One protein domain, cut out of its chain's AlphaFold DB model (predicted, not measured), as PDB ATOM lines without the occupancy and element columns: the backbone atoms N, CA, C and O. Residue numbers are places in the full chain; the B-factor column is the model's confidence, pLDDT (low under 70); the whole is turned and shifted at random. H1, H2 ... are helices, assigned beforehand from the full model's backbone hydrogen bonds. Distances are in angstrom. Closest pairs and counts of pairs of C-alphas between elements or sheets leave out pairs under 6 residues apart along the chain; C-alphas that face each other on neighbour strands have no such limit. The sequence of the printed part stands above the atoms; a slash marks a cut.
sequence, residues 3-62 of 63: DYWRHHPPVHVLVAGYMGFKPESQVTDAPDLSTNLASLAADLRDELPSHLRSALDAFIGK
ATOM      1  N   ASP A   3      30.726 -32.792  44.021       69.56
ATOM      2  CA  ASP A   3      30.599 -34.088  44.706       69.56
ATOM      3  C   ASP A   3      31.446 -35.214  44.089       69.56
ATOM      4  O   ASP A   3      31.991 -36.054  44.800       69.56
ATOM      5  N   TYR A   4      31.658 -35.185  42.770       74.25
ATOM      6  CA  TYR A   4      32.494 -36.170  42.076       74.25
ATOM      7  C   TYR A   4      33.946 -36.148  42.570       74.25
ATOM      8  O   TYR A   4      34.519 -37.183  42.888       74.25
ATOM      9  N   TRP A   5      34.520 -34.953  42.713       75.75
ATOM     10  CA  TRP A   5      35.913 -34.757  43.123       75.75
ATOM     11  C   TRP A   5      36.155 -35.108  44.591       75.75
ATOM     12  O   TRP A   5      37.283 -35.406  44.972       75.75
ATOM     13  N   ARG A   6      35.097 -35.099  45.412       73.31
ATOM     14  CA  ARG A   6      35.166 -35.572  46.799       73.31
ATOM     15  C   ARG A   6      35.295 -37.088  46.882       73.31
ATOM     16  O   ARG A   6      36.014 -37.575  47.747       73.31
ATOM     17  N   HIS A   7      34.629 -37.816  45.989       85.31
ATOM     18  CA  HIS A   7      34.631 -39.283  45.984       85.31
ATOM     19  C   HIS A   7      35.717 -39.878  45.076       85.31
ATOM     20  O   HIS A   7      36.167 -41.000  45.300       85.31
ATOM     21  N   HIS A   8      36.177 -39.116  44.084       87.00
ATOM     22  CA  HIS A   8      37.219 -39.504  43.136       87.00
ATOM     23  C   HIS A   8      38.252 -38.379  42.974       87.00
ATOM     24  O   HIS A   8      38.349 -37.776  41.900       87.00
ATOM     25  N   PRO A   9      39.017 -38.054  44.032       80.81
ATOM     26  CA  PRO A   9      40.046 -37.033  43.935       80.81
ATOM     27  C   PRO A   9      41.143 -37.491  42.961       80.81
ATOM     28  O   PRO A   9      41.614 -38.630  43.052       80.81
ATOM     29  N   PRO A  10      41.596 -36.625  42.039       85.81
ATOM     30  CA  PRO A  10      42.752 -36.928  41.209       85.81
ATOM     31  C   PRO A  10      43.991 -37.219  42.059       85.81
ATOM     32  O   PRO A  10      44.200 -36.609  43.107       85.81
ATOM     33  N   VAL A  11      44.868 -38.095  41.566       88.62
ATOM     34  CA  VAL A  11      46.075 -38.538  42.291       88.62
ATOM     35  C   VAL A  11      46.934 -37.367  42.778       88.62
ATOM     36  O   VAL A  11      47.428 -37.400  43.902       88.62
ATOM     37  N   HIS A  12      47.077 -36.304  41.979       81.94
ATOM     38  CA  HIS A  12      47.878 -35.138  42.362       81.94
ATOM     39  C   HIS A  12      47.327 -34.408  43.601       81.94
ATOM     40  O   HIS A  12      48.111 -33.874  44.380       81.94
ATOM     41  N   VAL A  13      46.009 -34.444  43.839       83.44
ATOM     42  CA  VAL A  13      45.379 -33.880  45.045       83.44
ATOM     43  C   VAL A  13      45.735 -34.710  46.281       83.44
ATOM     44  O   VAL A  13      46.051 -34.157  47.331       83.44
ATOM     45  N   LEU A  14      45.742 -36.040  46.155       86.50
ATOM     46  CA  LEU A  14      46.123 -36.946  47.242       86.50
ATOM     47  C   LEU A  14      47.603 -36.798  47.611       86.50
ATOM     48  O   LEU A  14      47.940 -36.720  48.791       86.50
ATOM     49  N   VAL A  15      48.479 -36.720  46.605       90.06
ATOM     50  CA  VAL A  15      49.922 -36.503  46.799       90.06
ATOM     51  C   VAL A  15      50.184 -35.149  47.455       90.06
ATOM     52  O   VAL A  15      50.959 -35.080  48.404       90.06
ATOM     53  N   ALA A  16      49.507 -34.086  47.011       86.06
ATOM     54  CA  ALA A  16      49.598 -32.771  47.640       86.06
ATOM     55  C   ALA A  16      49.188 -32.829  49.123       86.06
ATOM     56  O   ALA A  16      49.919 -32.336  49.981       86.06
ATOM     57  N   GLY A  17      48.081 -33.511  49.435       82.75
ATOM     58  CA  GLY A  17      47.636 -33.732  50.813       82.75
ATOM     59  C   GLY A  17      48.644 -34.516  51.659       82.75
ATOM     60  O   GLY A  17      48.933 -34.112  52.784       82.75
ATOM     61  N   TYR A  18      49.232 -35.589  51.118       87.06
ATOM     62  CA  TYR A  18      50.280 -36.365  51.795       87.06
ATOM     63  C   TYR A  18      51.528 -35.522  52.090       87.06
ATOM     64  O   TYR A  18      52.108 -35.620  53.168       87.06
ATOM     65  N   MET A  19      51.906 -34.655  51.152       91.88
ATOM     66  CA  MET A  19      53.035 -33.731  51.289       91.88
ATOM     67  C   MET A  19      52.726 -32.531  52.201       91.88
ATOM     68  O   MET A  19      53.608 -31.710  52.442       91.88
ATOM     69  N   GLY A  20      51.493 -32.409  52.706       85.06
ATOM     70  CA  GLY A  20      51.079 -31.307  53.572       85.06
ATOM     71  C   GLY A  20      50.843 -29.984  52.840       85.06
ATOM     72  O   GLY A  20      50.794 -28.941  53.492       85.06
ATOM     73  N   PHE A  21      50.677 -29.999  51.512       80.50
ATOM     74  CA  PHE A  21      50.263 -28.805  50.776       80.50
ATOM     75  C   PHE A  21      48.866 -28.395  51.226       80.50
ATOM     76  O   PHE A  21      47.877 -29.096  51.000       80.50
ATOM     77  N   LYS A  22      48.785 -27.227  51.854       73.50
ATOM     78  CA  LYS A  22      47.519 -26.569  52.139       73.50
ATOM     79  C   LYS A  22      47.157 -25.720  50.920       73.50
ATOM     80  O   LYS A  22      48.037 -25.024  50.419       73.50
ATOM     81  N   PRO A  23      45.912 -25.773  50.414       66.44
ATOM     82  CA  PRO A  23      45.499 -24.832  49.386       66.44
ATOM     83  C   PRO A  23      45.680 -23.417  49.938       66.44
ATOM     84  O   PRO A  23      45.190 -23.109  51.028       66.44
ATOM     85  N   GLU A  24      46.418 -22.588  49.208       68.81
ATOM     86  CA  GLU A  24      46.520 -21.164  49.497       68.81
ATOM     87  C   GLU A  24      45.103 -20.584  49.472       68.81
ATOM     88  O   GLU A  24      44.383 -20.712  48.480       68.81
ATOM     89  N   SER A  25      44.668 -19.989  50.587       63.38
ATOM     90  CA  SER A  25      43.306 -19.448  50.723       63.38
ATOM     91  C   SER A  25      43.013 -18.320  49.728       63.38
ATOM     92  O   SER A  25      41.852 -17.982  49.512       63.38
ATOM     93  N   GLN A  26      44.053 -17.732  49.134       55.88
ATOM     94  CA  GLN A  26      43.960 -16.718  48.097       55.88
ATOM     95  C   GLN A  26      44.904 -17.075  46.957       55.88
ATOM     96  O   GLN A  26      46.120 -16.947  47.065       55.88
ATOM     97  N   VAL A  27      44.319 -17.489  45.838       63.62
ATOM     98  CA  VAL A  27      45.018 -17.499  44.557       63.62
ATOM     99  C   VAL A  27      44.966 -16.062  44.038       63.62
ATOM    100  O   VAL A  27      43.987 -15.658  43.421       63.62
ATOM    101  N   THR A  28      45.976 -15.257  44.370       61.78
ATOM    102  CA  THR A  28      46.046 -13.822  44.022       61.78
ATOM    103  C   THR A  28      46.164 -13.558  42.524       61.78
ATOM    104  O   THR A  28      45.808 -12.475  42.077       61.78
ATOM    105  N   ASP A  29      46.626 -14.548  41.762       61.09
ATOM    106  CA  ASP A  29      46.811 -14.485  40.307       61.09
ATOM    107  C   ASP A  29      45.733 -15.278  39.544       61.09
ATOM    108  O   ASP A  29      45.859 -15.550  38.348       61.09
ATOM    109  N   ALA A  30      44.671 -15.711  40.236       65.12
ATOM    110  CA  ALA A  30      43.541 -16.325  39.560       65.12
ATOM    111  C   ALA A  30      42.837 -15.246  38.724       65.12
ATOM    112  O   ALA A  30      42.530 -14.177  39.255       65.12
ATOM    113  N   PRO A  31      42.547 -15.519  37.442       66.19
ATOM    114  CA  PRO A  31      41.745 -14.621  36.631       66.19
ATOM    115  C   PRO A  31      40.437 -14.318  37.360       66.19
ATOM    116  O   PRO A  31      39.761 -15.249  37.807       66.19
ATOM    117  N   ASP A  32      40.082 -13.038  37.482       78.94
ATOM    118  CA  ASP A  32      38.859 -12.647  38.175       78.94
ATOM    119  C   ASP A  32      37.650 -13.320  37.512       78.94
ATOM    120  O   ASP A  32      37.335 -13.073  36.343       78.94
ATOM    121  N   LEU A  33      37.010 -14.235  38.241       75.25
ATOM    122  CA  LEU A  33      35.959 -15.085  37.694       75.25
ATOM    123  C   LEU A  33      34.768 -14.240  37.232       75.25
ATOM    124  O   LEU A  33      34.200 -14.524  36.180       75.25
ATOM    125  N   SER A  34      34.436 -13.184  37.977       73.75
ATOM    126  CA  SER A  34      33.387 -12.216  37.641       73.75
ATOM    127  C   SER A  34      33.663 -11.522  36.311       73.75
ATOM    128  O   SER A  34      32.817 -11.548  35.418       73.75
ATOM    129  N   THR A  35      34.864 -10.966  36.143       78.00
ATOM    130  CA  THR A  35      35.274 -10.282  34.908       78.00
ATOM    131  C   THR A  35      35.255 -11.230  33.708       78.00
ATOM    132  O   THR A  35      34.716 -10.889  32.653       78.00
ATOM    133  N   ASN A  36      35.782 -12.449  33.863       81.94
ATOM    134  CA  ASN A  36      35.796 -13.436  32.779       81.94
ATOM    135  C   ASN A  36      34.390 -13.917  32.406       81.94
ATOM    136  O   ASN A  36      34.095 -14.082  31.223       81.94
ATOM    137  N   LEU A  37      33.506 -14.109  33.388       80.25
ATOM    138  CA  LEU A  37      32.113 -14.479  33.134       80.25
ATOM    139  C   LEU A  37      31.333 -13.366  32.440       80.25
ATOM    140  O   LEU A  37      30.549 -13.664  31.542       80.25
ATOM    141  N   ALA A  38      31.554 -12.107  32.814       82.06
ATOM    142  CA  ALA A  38      30.927 -10.968  32.153       82.06
ATOM    143  C   ALA A  38      31.361 -10.861  30.680       82.06
ATOM    144  O   ALA A  38      30.512 -10.667  29.810       82.06
ATOM    145  N   SER A  39      32.656 -11.056  30.393       83.69
ATOM    146  CA  SER A  39      33.173 -11.097  29.016       83.69
ATOM    147  C   SER A  39      32.560 -12.250  28.221       83.69
ATOM    148  O   SER A  39      31.992 -12.030  27.157       83.69
ATOM    149  N   LEU A  40      32.598 -13.470  28.772       81.31
ATOM    150  CA  LEU A  40      32.029 -14.657  28.132       81.31
ATOM    151  C   LEU A  40      30.532 -14.477  27.842       81.31
ATOM    152  O   LEU A  40      30.027 -14.902  26.806       81.31
ATOM    153  N   ALA A  41      29.809 -13.853  28.766       82.38
ATOM    154  CA  ALA A  41      28.389 -13.614  28.604       82.38
ATOM    155  C   ALA A  41      28.070 -12.550  27.565       82.38
ATOM    156  O   ALA A  41      27.048 -12.687  26.904       82.38
ATOM    157  N   ALA A  42      28.913 -11.527  27.409       83.75
ATOM    158  CA  ALA A  42      28.780 -10.557  26.328       83.75
ATOM    159  C   ALA A  42      28.979 -11.232  24.964       83.75
ATOM    160  O   ALA A  42      28.149 -11.042  24.076       83.75
ATOM    161  N   ASP A  43      30.002 -12.082  24.845       85.62
ATOM    162  CA  ASP A  43      30.316 -12.805  23.608       85.62
ATOM    163  C   ASP A  43      29.208 -13.802  23.232       85.62
ATOM    164  O   ASP A  43      28.761 -13.859  22.088       85.62
ATOM    165  N   LEU A  44      28.706 -14.561  24.210       83.06
ATOM    166  CA  LEU A  44      27.674 -15.577  23.987       83.06
ATOM    167  C   LEU A  44      26.253 -15.015  23.981       83.06
ATOM    168  O   LEU A  44      25.311 -15.754  23.671       83.06
ATOM    169  N   ARG A  45      26.057 -13.737  24.338       81.25
ATOM    170  CA  ARG A  45      24.715 -13.169  24.499       81.25
ATOM    171  C   ARG A  45      23.910 -13.353  23.234       81.25
ATOM    172  O   ARG A  45      22.763 -13.768  23.327       81.25
ATOM    173  N   ASP A  46      24.503 -13.079  22.077       82.19
ATOM    174  CA  ASP A  46      23.789 -13.092  20.805       82.19
ATOM    175  C   ASP A  46      23.499 -14.488  20.260       82.19
ATOM    176  O   ASP A  46      22.464 -14.695  19.620       82.19
ATOM    177  N   GLU A  47      24.325 -15.459  20.635       85.19
ATOM    178  CA  GLU A  47      24.212 -16.861  20.231       85.19
ATOM    179  C   GLU A  47      23.286 -17.678  21.146       85.19
ATOM    180  O   GLU A  47      22.762 -18.721  20.747       85.19
ATOM    181  N   LEU A  48      23.044 -17.211  22.377       81.75
ATOM    182  CA  LEU A  48      22.266 -17.956  23.360       81.75
ATOM    183  C   LEU A  48      20.746 -17.869  23.124       81.75
ATOM    184  O   LEU A  48      20.183 -16.778  22.988       81.75
ATOM    185  N   PRO A  49      20.024 -19.001  23.200       85.25
ATOM    186  CA  PRO A  49      18.566 -19.018  23.261       85.25
ATOM    187  C   PRO A  49      18.009 -18.130  24.385       85.25
ATOM    188  O   PRO A  49      18.596 -18.020  25.463       85.25
ATOM    189  N   SER A  50      16.828 -17.541  24.173       80.19
ATOM    190  CA  SER A  50      16.199 -16.579  25.099       80.19
ATOM    191  C   SER A  50      16.050 -17.090  26.539       80.19
ATOM    192  O   SER A  50      16.226 -16.326  27.488       80.19
ATOM    193  N   HIS A  51      15.782 -18.387  26.718       79.81
ATOM    194  CA  HIS A  51      15.652 -19.007  28.036       79.81
ATOM    195  C   HIS A  51      16.990 -19.119  28.792       79.81
ATOM    196  O   HIS A  51      16.990 -19.078  30.019       79.81
ATOM    197  N   LEU A  52      18.124 -19.209  28.085       82.94
ATOM    198  CA  LEU A  52      19.462 -19.235  28.691       82.94
ATOM    199  C   LEU A  52      20.028 -17.829  28.907       82.94
ATOM    200  O   LEU A  52      20.691 -17.604  29.916       82.94
ATOM    201  N   ARG A  53      19.704 -16.870  28.026       83.38
ATOM    202  CA  ARG A  53      20.037 -15.444  28.219       83.38
ATOM    203  C   ARG A  53      19.564 -14.934  29.581       83.38
ATOM    204  O   ARG A  53      20.345 -14.344  30.314       83.38
ATOM    205  N   SER A  54      18.308 -15.213  29.935       80.75
ATOM    206  CA  SER A  54      17.721 -14.764  31.205       80.75
ATOM    207  C   SER A  54      18.422 -15.376  32.427       80.75
ATOM    208  O   SER A  54      18.685 -14.688  33.409       80.75
ATOM    209  N   ALA A  55      18.789 -16.662  32.354       82.88
ATOM    210  CA  ALA A  55      19.537 -17.330  33.418       82.88
ATOM    211  C   ALA A  55      20.955 -16.756  33.583       82.88
ATOM    212  O   ALA A  55      21.431 -16.617  34.708       82.88
ATOM    213  N   LEU A  56      21.610 -16.401  32.474       81.94
ATOM    214  CA  LEU A  56      22.943 -15.802  32.472       81.94
ATOM    215  C   LEU A  56      22.931 -14.364  33.009       81.94
ATOM    216  O   LEU A  56      23.742 -14.031  33.869       81.94
ATOM    217  N   ASP A  57      21.965 -13.547  32.582       81.69
ATOM    218  CA  ASP A  57      21.775 -12.184  33.092       81.69
ATOM    219  C   ASP A  57      21.493 -12.191  34.609       81.69
ATOM    220  O   ASP A  57      22.061 -11.396  35.357       81.69
ATOM    221  N   ALA A  58      20.671 -13.132  35.091       82.69
ATOM    222  CA  ALA A  58      20.389 -13.292  36.519       82.69
ATOM    223  C   ALA A  58      21.601 -13.776  37.334       82.69
ATOM    224  O   ALA A  58      21.704 -13.470  38.520       82.69
ATOM    225  N   PHE A  59      22.500 -14.548  36.718       78.00
ATOM    226  CA  PHE A  59      23.728 -15.022  37.355       78.00
ATOM    227  C   PHE A  59      24.775 -13.907  37.491       78.00
ATOM    228  O   PHE A  59      25.486 -13.870  38.489       78.00
ATOM    229  N   ILE A  60      24.833 -12.983  36.526       81.62
ATOM    230  CA  ILE A  60      25.778 -11.853  36.520       81.62
ATOM    231  C   ILE A  60      25.274 -10.676  37.360       81.62
ATOM    232  O   ILE A  60      26.071  -9.999  37.993       81.62
ATOM    233  N   GLY A  61      23.960 -10.430  37.399       72.56
ATOM    234  CA  GLY A  61      23.367  -9.313  38.148       72.56
ATOM    235  C   GLY A  61      23.187  -9.545  39.652       72.56
ATOM    236  O   GLY A  61      22.522  -8.743  40.305       72.56
ATOM    237  N   LYS A  62      23.696 -10.653  40.200       58.72
ATOM    238  CA  LYS A  62      23.559 -11.000  41.617       58.72
ATOM    239  C   LYS A  62      24.880 -10.748  42.347       58.72
ATOM    240  O   LYS A  62      25.663 -11.678  42.521       58.72
TER     241      LYS A  62
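This is residues 3 to 62 of the 63 residues of an uncharacterized protein of Pseudomonas umsongensis (UniProt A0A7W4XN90). An open, stretched-out chain: two short helices, H1 and H2, lie at one end with no contact to any other helix, and a long link, residues 19 to 32, leads across to a helical hairpin of H3 and H4 at the other end, with residues 22 to 33, of which 33 belongs to H3, standing free. The hairpin is the one place where two helices are side by side; H1 and H2 do not fold back onto it. The printed part has 60 residues, with four named helices in the order H1, H2, H3, H4 and no named strand, and its class is all helix. It is extended, with a radius of gyration of the C-alphas of 17.4 A, and elongated, spanning 47 by 27 by 19 A.

Start at the first printed residue, where H1 covers residues 3 to 7. A tight link of 3 residues takes you to H2, residues 11 to 18, and these two helices are apart. From H2 a long link of 14 residues leads to H3, residues 33 to 44; H2 and H3 are apart, and so are H1 and H3. After a tight link of 5 residues you reach H4, residues 50 to 60, which is apart from H1 and from H2. H3 and H4 touch, with 4 pairs of C-alphas within 8 A; look at Ala 38 and Ile 60, whose C-alphas are the closest of the two helices at 6.8 A. They run opposite ways at a shallow tilt of 21 degrees, a helical hairpin, with their centres 12.0 A apart. In H1, H2 and H3 every O i to N i+4 pair is within hydrogen-bond range; in H4 it is 6 of 7.

Find C-alpha 3 at (30.599, -34.088, 44.706), where H1 begins; it measures 6.7 A from first to last C-alpha. H2 runs 10.6 A from Val 11 to Tyr 18. Then look for C-alpha 33 at (35.959, -15.085, 37.694), from which H3, the longest helix by residues, runs 16.0 A to Leu 44. H4 runs 15.6 A from Ser 50 and ends at C-alpha 60, at (25.778, -11.853, 36.520).

The two C-alphas farthest apart are those of Met 19 and Ser 50, at 48.3 A, while those of Asp 3 and Lys 62, the first and last printed, are 24.3 A apart. Residues 6 to 12 stand free too, and so do residues 14 to 20, of which 14 to 18 belong to H2. The printed part has no cut, and its one long link is that from H2 to H3. The mean pLDDT of the printed part is 78.6, and you will find values under 70 at residue 3, residues 23 to 31 and residue 62 of this model.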